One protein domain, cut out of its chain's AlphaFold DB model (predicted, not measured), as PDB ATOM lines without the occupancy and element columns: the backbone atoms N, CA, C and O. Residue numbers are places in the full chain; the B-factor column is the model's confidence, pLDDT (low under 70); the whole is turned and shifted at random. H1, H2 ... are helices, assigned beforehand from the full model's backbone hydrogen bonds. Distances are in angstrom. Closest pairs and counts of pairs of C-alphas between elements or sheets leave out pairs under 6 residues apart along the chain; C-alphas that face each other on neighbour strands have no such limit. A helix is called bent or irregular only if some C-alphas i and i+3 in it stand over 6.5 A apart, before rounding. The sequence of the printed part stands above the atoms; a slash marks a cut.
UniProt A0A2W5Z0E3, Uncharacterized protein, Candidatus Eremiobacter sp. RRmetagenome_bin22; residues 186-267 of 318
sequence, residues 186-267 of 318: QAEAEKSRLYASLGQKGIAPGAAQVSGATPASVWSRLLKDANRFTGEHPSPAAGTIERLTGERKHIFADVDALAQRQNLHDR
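AT A GLANCE: This is residues 186 to 267 of the 318 residues of an uncharacterized protein of Candidatus Eremiobacter sp. RRmetagenome_bin22 (UniProt A0A2W5Z0E3). The model is a loose chain of helices in two parts: H1 and H2 make a small pair, and H3 and H5 pack on each other as a second pair, with H3 between H5 and the first pair. H4 makes a corner with H5, its lines nearly square to it, and residues 234 to 240 stick out at its far end; the short H6 lies past the end of H5. The printed part has 82 residues with six named helices, H1 to H6 in order along the chain, and no named strand; the class is all helix. The whole is loose, with a radius of gyration of the C-alphas of 15.0 A and spans of 36 by 35 by 22 A.

IN THESE COORDINATES: H1, residues 186 to 197, is 16.5 A long from first to last C-alpha and begins at C-alpha 186, (-1.360, 29.214, 123.724). H2 is residues 207 to 211, 6.2 A. H3, residues 215 to 224, is 12.8 A long and irregular, with C-alphas 218 and 221 7.7 A apart. H4, residues 235 to 247, is the longest helix at 19.4 A and begins at C-alpha 235, (0.937, 55.760, 116.478); it is irregular too, with C-alphas 236 and 239 7.4 A apart. H5, residues 249 to 260, is 16.4 A long. H6, residues 264 to 267, is 5.2 A long and ends at C-alpha 267, (-14.370, 36.750, 100.537).

HOW THE PARTS SIT: H1 touches H2 with residues 186 to 190 alone, the closest C-alphas being those of Gln 186 and Val 210, 5.3 A apart. H1 and H3 are close but not clearly touching, with the C-alphas of Ala 189 and Val 218 6.8 A apart, and about perpendicular at 79 degrees. H3 touches H5 at a steep tilt of 40 degrees, the same way; their closest C-alphas are those of Leu 223 and Ala 259, 5.3 A apart. H4 and H5 are close but not clearly touching and about perpendicular at 82 degrees, with the C-alphas of Thr 245 and Phe 252 closest at 7.4 A. H3 and H6 are close but not clearly touching, the C-alphas of Lys 224 and Asp 266 being closest at 6.1 A. Among the pairs that are apart are H1 and H5, and H2 and H4. Each O i to N i+4 pair is within hydrogen-bond range in H1, H2 and H5, against 7 of 9 in H4 and 2 of 6 in H3, where 2 of 7 O i to N i+3 pairs are within range; H6 is too short for an O i to N i+4 pair.

THE WHOLE: The two C-alphas farthest apart are those of Ala 208 and Ser 235, at 37.9 A. The printed part has no cut, and no link is long. The mean pLDDT of the printed part is 96.6, and no printed residue is under 70.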
ATOM      1  N   GLN A 186      -1.262  29.729 122.359       97.75
ATOM      2  CA  GLN A 186      -1.360  29.214 123.724       97.75
ATOM      3  C   GLN A 186      -2.093  30.199 124.641       97.75
ATOM      4  O   GLN A 186      -3.004  29.802 125.361       97.75
ATOM      5  N   ALA A 187      -1.757  31.490 124.570       96.69
ATOM      6  CA  ALA A 187      -2.392  32.526 125.381       96.69
ATOM      7  C   ALA A 187      -3.889  32.674 125.052       96.69
ATOM      8  O   ALA A 187      -4.713  32.817 125.955       96.69
ATOM      9  N   GLU A 188      -4.258  32.565 123.773       96.81
ATOM     10  CA  GLU A 188      -5.659  32.585 123.334       96.81
ATOM     11  C   GLU A 188      -6.435  31.340 123.812       96.81
ATOM     12  O   GLU A 188      -7.582  31.433 124.268       96.81
ATOM     13  N   ALA A 189      -5.804  30.161 123.773       96.94
ATOM     14  CA  ALA A 189      -6.381  28.933 124.316       96.94
ATOM     15  C   ALA A 189      -6.561  29.019 125.845       96.94
ATOM     16  O   ALA A 189      -7.601  28.627 126.377       96.94
ATOM     17  N   GLU A 190      -5.596  29.596 126.564       96.50
ATOM     18  CA  GLU A 190      -5.702  29.850 128.004       96.50
ATOM     19  C   GLU A 190      -6.810  30.845 128.345       96.50
ATOM     20  O   GLU A 190      -7.540  30.621 129.312       96.50
ATOM     21  N   LYS A 191      -6.962  31.914 127.555       94.75
ATOM     22  CA  LYS A 191      -8.068  32.873 127.683       94.75
ATOM     23  C   LYS A 191      -9.410  32.164 127.532       94.75
ATOM     24  O   LYS A 191     -10.282  32.317 128.383       94.75
ATOM     25  N   SER A 192      -9.545  31.307 126.520       94.81
ATOM     26  CA  SER A 192     -10.750  30.492 126.311       94.81
ATOM     27  C   SER A 192     -11.039  29.563 127.498       94.81
ATOM     28  O   SER A 192     -12.189  29.436 127.923       94.81
ATOM     29  N   ARG A 193     -10.002  28.951 128.088       95.69
ATOM     30  CA  ARG A 193     -10.124  28.119 129.299       95.69
ATOM     31  C   ARG A 193     -10.570  28.926 130.518       95.69
ATOM     32  O   ARG A 193     -11.469  28.490 131.235       95.69
ATOM     33  N   LEU A 194      -9.970  30.097 130.739       94.25
ATOM     34  CA  LEU A 194     -10.360  31.014 131.810       94.25
ATOM     35  C   LEU A 194     -11.825  31.429 131.650       94.25
ATOM     36  O   LEU A 194     -12.600  31.322 132.597       94.25
ATOM     37  N   TYR A 195     -12.234  31.825 130.448       94.44
ATOM     38  CA  TYR A 195     -13.603  32.263 130.194       94.44
ATOM     39  C   TYR A 195     -14.608  31.128 130.436       94.44
ATOM     40  O   TYR A 195     -15.643  31.338 131.069       94.44
ATOM     41  N   ALA A 196     -14.285  29.896 130.040       94.38
ATOM     42  CA  ALA A 196     -15.117  28.740 130.363       94.38
ATOM     43  C   ALA A 196     -15.244  28.514 131.886       94.38
ATOM     44  O   ALA A 196     -16.349  28.285 132.377       94.38
ATOM     45  N   SER A 197     -14.155  28.665 132.657       94.25
ATOM     46  CA  SER A 197     -14.192  28.555 134.133       94.25
ATOM     47  C   SER A 197     -15.036  29.637 134.820       94.25
ATOM     48  O   SER A 197     -15.564  29.428 135.912       94.25
ATOM     49  N   LEU A 198     -15.216  30.781 134.159       93.50
ATOM     50  CA  LEU A 198     -16.058  31.883 134.623       93.50
ATOM     51  C   LEU A 198     -17.524  31.754 134.154       93.50
ATOM     52  O   LEU A 198     -18.346  32.622 134.455       93.50
ATOM     53  N   GLY A 199     -17.872  30.660 133.464       92.94
ATOM     54  CA  GLY A 199     -19.240  30.316 133.070       92.94
ATOM     55  C   GLY A 199     -19.587  30.597 131.607       92.94
ATOM     56  O   GLY A 199     -20.761  30.497 131.240       92.94
ATOM     57  N   GLN A 200     -18.616  30.936 130.751       92.19
ATOM     58  CA  GLN A 200     -18.876  31.025 129.314       92.19
ATOM     59  C   GLN A 200     -19.231  29.645 128.751       92.19
ATOM     60  O   GLN A 200     -18.516  28.665 128.953       92.19
ATOM     61  N   LYS A 201     -20.330  29.575 127.995       90.12
ATOM     62  CA  LYS A 201     -20.740  28.346 127.309       90.12
ATOM     63  C   LYS A 201     -19.713  27.973 126.236       90.12
ATOM     64  O   LYS A 201     -19.362  28.803 125.401       90.12
ATOM     65  N   GLY A 202     -19.285  26.715 126.228       87.56
ATOM     66  CA  GLY A 202     -18.337  26.178 125.255       87.56
ATOM     67  C   GLY A 202     -17.532  25.019 125.833       87.56
ATOM     68  O   GLY A 202     -17.621  24.724 127.023       87.56
ATOM     69  N   ILE A 203     -16.748  24.357 124.983       84.75
ATOM     70  CA  ILE A 203     -15.802  23.328 125.425       84.75
ATOM     71  C   ILE A 203     -14.526  24.045 125.869       84.75
ATOM     72  O   ILE A 203     -13.859  24.683 125.055       84.75
ATOM     73  N   ALA A 204     -14.202  23.956 127.159       92.00
ATOM     74  CA  ALA A 204     -12.946  24.472 127.688       92.00
ATOM     75  C   ALA A 204     -11.777  23.640 127.129       92.00
ATOM     76  O   ALA A 204     -11.816  22.413 127.252       92.00
ATOM     77  N   PRO A 205     -10.733  24.255 126.546       93.31
ATOM     78  CA  PRO A 205      -9.581  23.494 126.096       93.31
ATOM     79  C   PRO A 205      -8.848  22.880 127.296       93.31
ATOM     80  O   PRO A 205      -8.573  23.551 128.296       93.31
ATOM     81  N   GLY A 206      -8.523  21.592 127.197       95.38
ATOM     82  CA  GLY A 206      -7.700  20.883 128.174       95.38
ATOM     83  C   GLY A 206      -6.237  21.336 128.138       95.38
ATOM     84  O   GLY A 206      -5.789  21.984 127.193       95.38
ATOM     85  N   ALA A 207      -5.451  20.961 129.152       95.62
ATOM     86  CA  ALA A 207      -4.044  21.370 129.264       95.62
ATOM     87  C   ALA A 207      -3.189  20.967 128.045       95.62
ATOM     88  O   ALA A 207      -2.392  21.768 127.563       95.62
ATOM     89  N   ALA A 208      -3.400  19.766 127.496       94.94
ATOM     90  CA  ALA A 208      -2.702  19.311 126.292       94.94
ATOM     91  C   ALA A 208      -3.058  20.151 125.050       94.94
ATOM     92  O   ALA A 208      -2.179  20.472 124.255       94.94
ATOM     93  N   GLN A 209      -4.327  20.559 124.910       95.81
ATOM     94  CA  GLN A 209      -4.774  21.419 123.807       95.81
ATOM     95  C   GLN A 209      -4.200  22.832 123.921       95.81
ATOM     96  O   GLN A 209      -3.879  23.437 122.905       95.81
ATOM     97  N   VAL A 210      -4.057  23.347 125.146       96.69
ATOM     98  CA  VAL A 210      -3.392  24.630 125.401       96.69
ATOM     99  C   VAL A 210      -1.913  24.554 125.021       96.69
ATOM    100  O   VAL A 210      -1.442  25.397 124.269       96.69
ATOM    101  N   SER A 211      -1.193  23.531 125.494       96.56
ATOM    102  CA  SER A 211       0.243  23.368 125.225       96.56
ATOM    103  C   SER A 211       0.540  23.189 123.728       96.56
ATOM    104  O   SER A 211       1.430  23.834 123.179       96.56
ATOM    105  N   GLY A 212      -0.269  22.375 123.041       96.75
ATOM    106  CA  GLY A 212      -0.162  22.122 121.601       96.75
ATOM    107  C   GLY A 212      -0.909  23.120 120.709       96.75
ATOM    108  O   GLY A 212      -1.160  22.804 119.546       96.75
ATOM    109  N   ALA A 213      -1.328  24.277 121.230       97.81
ATOM    110  CA  ALA A 213      -2.103  25.239 120.456       97.81
ATOM    111  C   ALA A 213      -1.295  25.783 119.265       97.81
ATOM    112  O   ALA A 213      -0.152  26.216 119.401       97.81
ATOM    113  N   THR A 214      -1.924  25.808 118.093       98.25
ATOM    114  CA  THR A 214      -1.369  26.346 116.843       98.25
ATOM    115  C   THR A 214      -2.305  27.410 116.269       98.25
ATOM    116  O   THR A 214      -3.487  27.449 116.632       98.25
ATOM    117  N   PRO A 215      -1.849  28.244 115.315       98.25
ATOM    118  CA  PRO A 215      -2.736  29.187 114.638       98.25
ATOM    119  C   PRO A 215      -3.978  28.516 114.032       98.25
ATOM    120  O   PRO A 215      -5.092  29.030 114.139       98.25
ATOM    121  N   ALA A 216      -3.808  27.322 113.456       97.88
ATOM    122  CA  ALA A 216      -4.895  26.567 112.843       97.88
ATOM    123  C   ALA A 216      -5.919  26.058 113.870       97.88
ATOM    124  O   ALA A 216      -7.122  26.113 113.605       97.88
ATOM    125  N   SER A 217      -5.481  25.593 115.043       97.00
ATOM    126  CA  SER A 217      -6.403  25.081 116.066       97.00
ATOM    127  C   SER A 217      -7.207  26.185 116.751       97.00
ATOM    128  O   SER A 217      -8.310  25.925 117.222       97.00
ATOM    129  N   VAL A 218      -6.665  27.405 116.811       96.69
ATOM    130  CA  VAL A 218      -7.262  28.522 117.557       96.69
ATOM    131  C   VAL A 218      -8.071  29.454 116.654       96.69
ATOM    132  O   VAL A 218      -9.221  29.765 116.959       96.69
ATOM    133  N   TRP A 219      -7.508  29.887 115.522       97.69
ATOM    134  CA  TRP A 219      -8.090  30.976 114.726       97.69
ATOM    135  C   TRP A 219      -8.702  30.542 113.397       97.69
ATOM    136  O   TRP A 219      -9.326  31.371 112.741       97.69
ATOM    137  N   SER A 220      -8.594  29.274 112.981       96.00
ATOM    138  CA  SER A 220      -9.087  28.833 111.659       96.00
ATOM    139  C   SER A 220     -10.546  29.204 111.383       96.00
ATOM    140  O   SER A 220     -10.885  29.571 110.260       96.00
ATOM    141  N   ARG A 221     -11.417  29.152 112.401       95.56
ATOM    142  CA  ARG A 221     -12.812  29.590 112.277       95.56
ATOM    143  C   ARG A 221     -12.926  31.106 112.116       95.56
ATOM    144  O   ARG A 221     -13.635  31.550 111.222       95.56
ATOM    145  N   LEU A 222     -12.236  31.879 112.955       96.00
ATOM    146  CA  LEU A 222     -12.295  33.344 112.938       96.00
ATOM    147  C   LEU A 222     -11.705  33.923 111.649       96.00
ATOM    148  O   LEU A 222     -12.246  34.874 111.094       96.00
ATOM    149  N   LEU A 223     -10.646  33.305 111.120       98.00
ATOM    150  CA  LEU A 223      -9.989  33.745 109.892       98.00
ATOM    151  C   LEU A 223     -10.845  33.546 108.639       98.00
ATOM    152  O   LEU A 223     -10.610  34.243 107.660       98.00
ATOM    153  N   LYS A 224     -11.879  32.691 108.646       97.38
ATOM    154  CA  LYS A 224     -12.875  32.654 107.549       97.38
ATOM    155  C   LYS A 224     -13.679  33.949 107.462       97.38
ATOM    156  O   LYS A 224     -14.095  34.366 106.383       97.38
ATOM    157  N   ASP A 225     -13.856  34.595 108.605       96.12
ATOM    158  CA  ASP A 225     -14.611  35.826 108.774       96.12
ATOM    159  C   ASP A 225     -13.669  37.032 108.900       96.12
ATOM    160  O   ASP A 225     -14.091  38.057 109.420       96.12
ATOM    161  N   ALA A 226     -12.399  36.949 108.495       97.75
ATOM    162  CA  ALA A 226     -11.457  38.060 108.626       97.75
ATOM    163  C   ALA A 226     -11.369  38.907 107.346       97.75
ATOM    164  O   ALA A 226     -11.363  38.398 106.228       97.75
ATOM    165  N   ASN A 227     -11.263  40.218 107.515       98.00
ATOM    166  CA  ASN A 227     -10.918  41.176 106.474       98.00
ATOM    167  C   ASN A 227      -9.441  41.542 106.592       98.00
ATOM    168  O   ASN A 227      -8.916  41.665 107.703       98.00
ATOM    169  N   ARG A 228      -8.786  41.782 105.454       97.94
ATOM    170  CA  ARG A 228      -7.433  42.336 105.455       97.94
ATOM    171  C   ARG A 228      -7.483  43.796 105.905       97.94
ATOM    172  O   ARG A 228      -8.353  44.554 105.473       97.94
ATOM    173  N   PHE A 229      -6.571  44.185 106.784       97.88
ATOM    174  CA  PHE A 229      -6.366  45.571 107.171       97.88
ATOM    175  C   PHE A 229      -5.397  46.248 106.195       97.88
ATOM    176  O   PHE A 229      -4.368  45.674 105.841       97.88
ATOM    177  N   THR A 230      -5.746  47.447 105.731       95.31
ATOM    178  CA  THR A 230      -4.939  48.238 104.780       95.31
ATOM    179  C   THR A 230      -4.749  49.685 105.234       95.31
ATOM    180  O   THR A 230      -4.308  50.510 104.442       95.31
ATOM    181  N   GLY A 231      -5.170  50.017 106.456       95.12
ATOM    182  CA  GLY A 231      -4.982  51.345 107.033       95.12
ATOM    183  C   GLY A 231      -3.732  51.404 107.902       95.12
ATOM    184  O   GLY A 231      -2.937  50.467 107.943       95.12
ATOM    185  N   GLU A 232      -3.610  52.493 108.645       96.56
ATOM    186  CA  GLU A 232      -2.546  52.677 109.626       96.56
ATOM    187  C   GLU A 232      -3.030  52.274 111.020       96.56
ATOM    188  O   GLU A 232      -4.199  52.451 111.373       96.56
ATOM    189  N   HIS A 233      -2.129  51.695 111.807       97.94
ATOM    190  CA  HIS A 233      -2.370  51.473 113.227       97.94
ATOM    191  C   HIS A 233      -2.115  52.767 114.010       97.94
ATOM    192  O   HIS A 233      -1.286  53.570 113.577       97.94
ATOM    193  N   PRO A 234      -2.761  52.971 115.173       97.38
ATOM    194  CA  PRO A 234      -2.512  54.144 116.001       97.38
ATOM    195  C   PRO A 234      -1.026  54.281 116.332       97.38
ATOM    196  O   PRO A 234      -0.387  53.297 116.721       97.38
ATOM    197  N   SER A 235      -0.486  55.499 116.231       97.69
ATOM    198  CA  SER A 235       0.937  55.760 116.478       97.69
ATOM    199  C   SER A 235       1.446  55.257 117.840       97.69
ATOM    200  O   SER A 235       2.555  54.716 117.857       97.69
ATOM    201  N   PRO A 236       0.667  55.271 118.951       98.06
ATOM    202  CA  PRO A 236       1.133  54.702 120.218       98.06
ATOM    203  C   PRO A 236       1.420  53.192 120.157       98.06
ATOM    204  O   PRO A 236       2.193  52.685 120.965       98.06
ATOM    205  N   ALA A 237       0.821  52.461 119.207       98.38
ATOM    206  CA  ALA A 237       1.032  51.024 119.030       98.38
ATOM    207  C   ALA A 237       2.203  50.676 118.098       98.38
ATOM    208  O   ALA A 237       2.597  49.511 118.064       98.38
ATOM    209  N   ALA A 238       2.763  51.636 117.352       98.19
ATOM    210  CA  ALA A 238       3.703  51.363 116.262       98.19
ATOM    211  C   ALA A 238       4.918  50.529 116.708       98.19
ATOM    212  O   ALA A 238       5.182  49.474 116.131       98.19
ATOM    213  N   GLY A 239       5.592  50.933 117.791       98.25
ATOM    214  CA  GLY A 239       6.759  50.207 118.309       98.25
ATOM    215  C   GLY A 239       6.423  48.805 118.836       98.25
ATOM    216  O   GLY A 239       7.178  47.858 118.619       98.25
ATOM    217  N   THR A 240       5.264  48.633 119.481       98.44
ATOM    218  CA  THR A 240       4.796  47.308 119.924       98.44
ATOM    219  C   THR A 240       4.494  46.403 118.733       98.44
ATOM    220  O   THR A 240       4.863  45.230 118.747       98.44
ATOM    221  N   ILE A 241       3.850  46.939 117.695       98.56
ATOM    222  CA  ILE A 241       3.518  46.207 116.469       98.56
ATOM    223  C   ILE A 241       4.783  45.768 115.741       98.56
ATOM    224  O   ILE A 241       4.892  44.596 115.382       98.56
ATOM    225  N   GLU A 242       5.743  46.672 115.548       98.50
ATOM    226  CA  GLU A 242       7.023  46.372 114.901       98.50
ATOM    227  C   GLU A 242       7.754  45.245 115.634       98.50
ATOM    228  O   GLU A 242       8.072  44.209 115.040       98.50
ATOM    229  N   ARG A 243       7.925  45.397 116.953       98.44
ATOM    230  CA  ARG A 243       8.581  44.402 117.803       98.44
ATOM    231  C   ARG A 243       7.890  43.041 117.723       98.44
ATOM    232  O   ARG A 243       8.541  42.041 117.427       98.44
ATOM    233  N   LEU A 244       6.573  42.988 117.942       98.38
ATOM    234  CA  LEU A 244       5.819  41.731 117.922       98.38
ATOM    235  C   LEU A 244       5.780  41.091 116.527       98.38
ATOM    236  O   LEU A 244       5.765  39.866 116.427       98.38
ATOM    237  N   THR A 245       5.801  41.888 115.457       98.38
ATOM    238  CA  THR A 245       5.908  41.387 114.077       98.38
ATOM    239  C   THR A 245       7.251  40.713 113.830       98.38
ATOM    240  O   THR A 245       7.290  39.654 113.203       98.38
ATOM    241  N   GLY A 246       8.341  41.274 114.360       98.31
ATOM    242  CA  GLY A 246       9.659  40.640 114.338       98.31
ATOM    243  C   GLY A 246       9.695  39.345 115.153       98.31
ATOM    244  O   GLY A 246      10.029  38.288 114.617       98.31
ATOM    245  N   GLU A 247       9.287  39.413 116.424       98.19
ATOM    246  CA  GLU A 247       9.303  38.283 117.369       98.19
ATOM    247  C   GLU A 247       8.419  37.107 116.923       98.19
ATOM    248  O   GLU A 247       8.741  35.953 117.196       98.19
ATOM    249  N   ARG A 248       7.294  37.381 116.248       98.00
ATOM    250  CA  ARG A 248       6.263  36.380 115.915       98.00
ATOM    251  C   ARG A 248       6.094  36.164 114.414       98.00
ATOM    252  O   ARG A 248       5.065  35.640 113.983       98.00
ATOM    253  N   LYS A 249       7.095  36.526 113.606       98.06
ATOM    254  CA  LYS A 249       7.034  36.495 112.133       98.06
ATOM    255  C   LYS A 249       6.492  35.177 111.566       98.06
ATOM    256  O   LYS A 249       5.673  35.195 110.654       98.06
ATOM    257  N   HIS A 250       6.937  34.039 112.098       98.31
ATOM    258  CA  HIS A 250       6.520  32.709 111.628       98.31
ATOM    259  C   HIS A 250       5.039  32.437 111.930       98.31
ATOM    260  O   HIS A 250       4.307  31.981 111.061       98.31
ATOM    261  N   ILE A 251       4.573  32.805 113.127       98.19
ATOM    262  CA  ILE A 251       3.162  32.677 113.514       98.19
ATOM    263  C   ILE A 251       2.285  33.564 112.631       98.19
ATOM    264  O   ILE A 251       1.226  33.132 112.181       98.19
ATOM    265  N   PHE A 252       2.720  34.794 112.353       98.50
ATOM    266  CA  PHE A 252       1.974  35.705 111.486       98.50
ATOM    267  C   PHE A 252       1.931  35.211 110.034       98.50
ATOM    268  O   PHE A 252       0.879  35.302 109.406       98.50
ATOM    269  N   ALA A 253       3.006  34.596 109.534       98.44
ATOM    270  CA  ALA A 253       3.005  33.947 108.224       98.44
ATOM    271  C   ALA A 253       2.009  32.771 108.153       98.44
ATOM    272  O   ALA A 253       1.287  32.638 107.163       98.44
ATOM    273  N   ASP A 254       1.906  31.956 109.207       98.50
ATOM    274  CA  ASP A 254       0.908  30.882 109.286       98.50
ATOM    275  C   ASP A 254      -0.526  31.432 109.310       98.50
ATOM    276  O   ASP A 254      -1.421  30.890 108.654       98.50
ATOM    277  N   VAL A 255      -0.758  32.528 110.042       98.50
ATOM    278  CA  VAL A 255      -2.047  33.238 110.062       98.50
ATOM    279  C   VAL A 255      -2.405  33.754 108.666       98.50
ATOM    280  O   VAL A 255      -3.528  33.527 108.212       98.50
ATOM    281  N   ASP A 256      -1.458  34.372 107.956       98.50
ATOM    282  CA  ASP A 256      -1.651  34.833 106.578       98.50
ATOM    283  C   ASP A 256      -1.994  33.669 105.640       98.50
ATOM    284  O   ASP A 256      -2.955  33.752 104.870       98.50
ATOM    285  N   ALA A 257      -1.267  32.552 105.739       98.38
ATOM    286  CA  ALA A 257      -1.525  31.359 104.939       98.38
ATOM    287  C   ALA A 257      -2.919  30.765 105.216       98.38
ATOM    288  O   ALA A 257      -3.587  30.299 104.292       98.38
ATOM    289  N   LEU A 258      -3.389  30.792 106.468       98.31
ATOM    290  CA  LEU A 258      -4.740  30.358 106.831       98.31
ATOM    291  C   LEU A 258      -5.815  31.305 106.288       98.31
ATOM    292  O   LEU A 258      -6.806  30.834 105.730       98.31
ATOM    293  N   ALA A 259      -5.624  32.620 106.408       97.88
ATOM    294  CA  ALA A 259      -6.560  33.615 105.889       97.88
ATOM    295  C   ALA A 259      -6.673  33.557 104.355       97.88
ATOM    296  O   ALA A 259      -7.763  33.677 103.797       97.88
ATOM    297  N   GLN A 260      -5.575  33.275 103.649       97.00
ATOM    298  CA  GLN A 260      -5.576  33.113 102.191       97.00
ATOM    299  C   GLN A 260      -6.420  31.921 101.704       97.00
ATOM    300  O   GLN A 260      -6.892  31.940 100.562       97.00
ATOM    301  N   ARG A 261      -6.694  30.928 102.567       97.56
ATOM    302  CA  ARG A 261      -7.569  29.773 102.270       97.56
ATOM    303  C   ARG A 261      -9.064  30.112 102.264       97.56
ATOM    304  O   ARG A 261      -9.869  29.226 101.981       97.56
ATOM    305  N   GLN A 262      -9.451  31.355 102.564       97.75
ATOM    306  CA  GLN A 262     -10.824  31.824 102.367       97.75
ATOM    307  C   GLN A 262     -11.289  31.529 100.937       97.75
ATOM    308  O   GLN A 262     -10.646  31.953  99.968       97.75
ATOM    309  N   ASN A 263     -12.426  30.844 100.812       98.00
ATOM    310  CA  ASN A 263     -13.041  30.582  99.514       98.00
ATOM    311  C   ASN A 263     -13.744  31.846  98.971       98.00
ATOM    312  O   ASN A 263     -13.820  32.881  99.637       98.00
ATOM    313  N   LEU A 264     -14.270  31.777  97.745       97.94
ATOM    314  CA  LEU A 264     -14.942  32.916  97.108       97.94
ATOM    315  C   LEU A 264     -16.148  33.426  97.915       97.94
ATOM    316  O   LEU A 264     -16.346  34.635  98.020       97.94
ATOM    317  N   HIS A 265     -16.926  32.518  98.510       98.12
ATOM    318  CA  HIS A 265     -18.082  32.872  99.331       98.12
ATOM    319  C   HIS A 265     -17.660  33.642 100.593       98.12
ATOM    320  O   HIS A 265     -18.243  34.683 100.900       98.12
ATOM    321  N   ASP A 266     -16.614  33.184 101.288       97.69
ATOM    322  CA  ASP A 266     -16.058  33.867 102.459       97.69
ATOM    323  C   ASP A 266     -15.618  35.292 102.107       97.69
ATOM    324  O   ASP A 266     -16.032  36.250 102.763       97.69
ATOM    325  N   ARG A 267     -14.861  35.447 101.013       97.62
ATOM    326  CA  ARG A 267     -14.370  36.750 100.537       97.62
ATOM    327  C   ARG A 267     -15.507  37.697 100.152       97.62
ATOM    328  O   ARG A 267     -15.473  38.867 100.533       97.62
TER     329      ARG A 267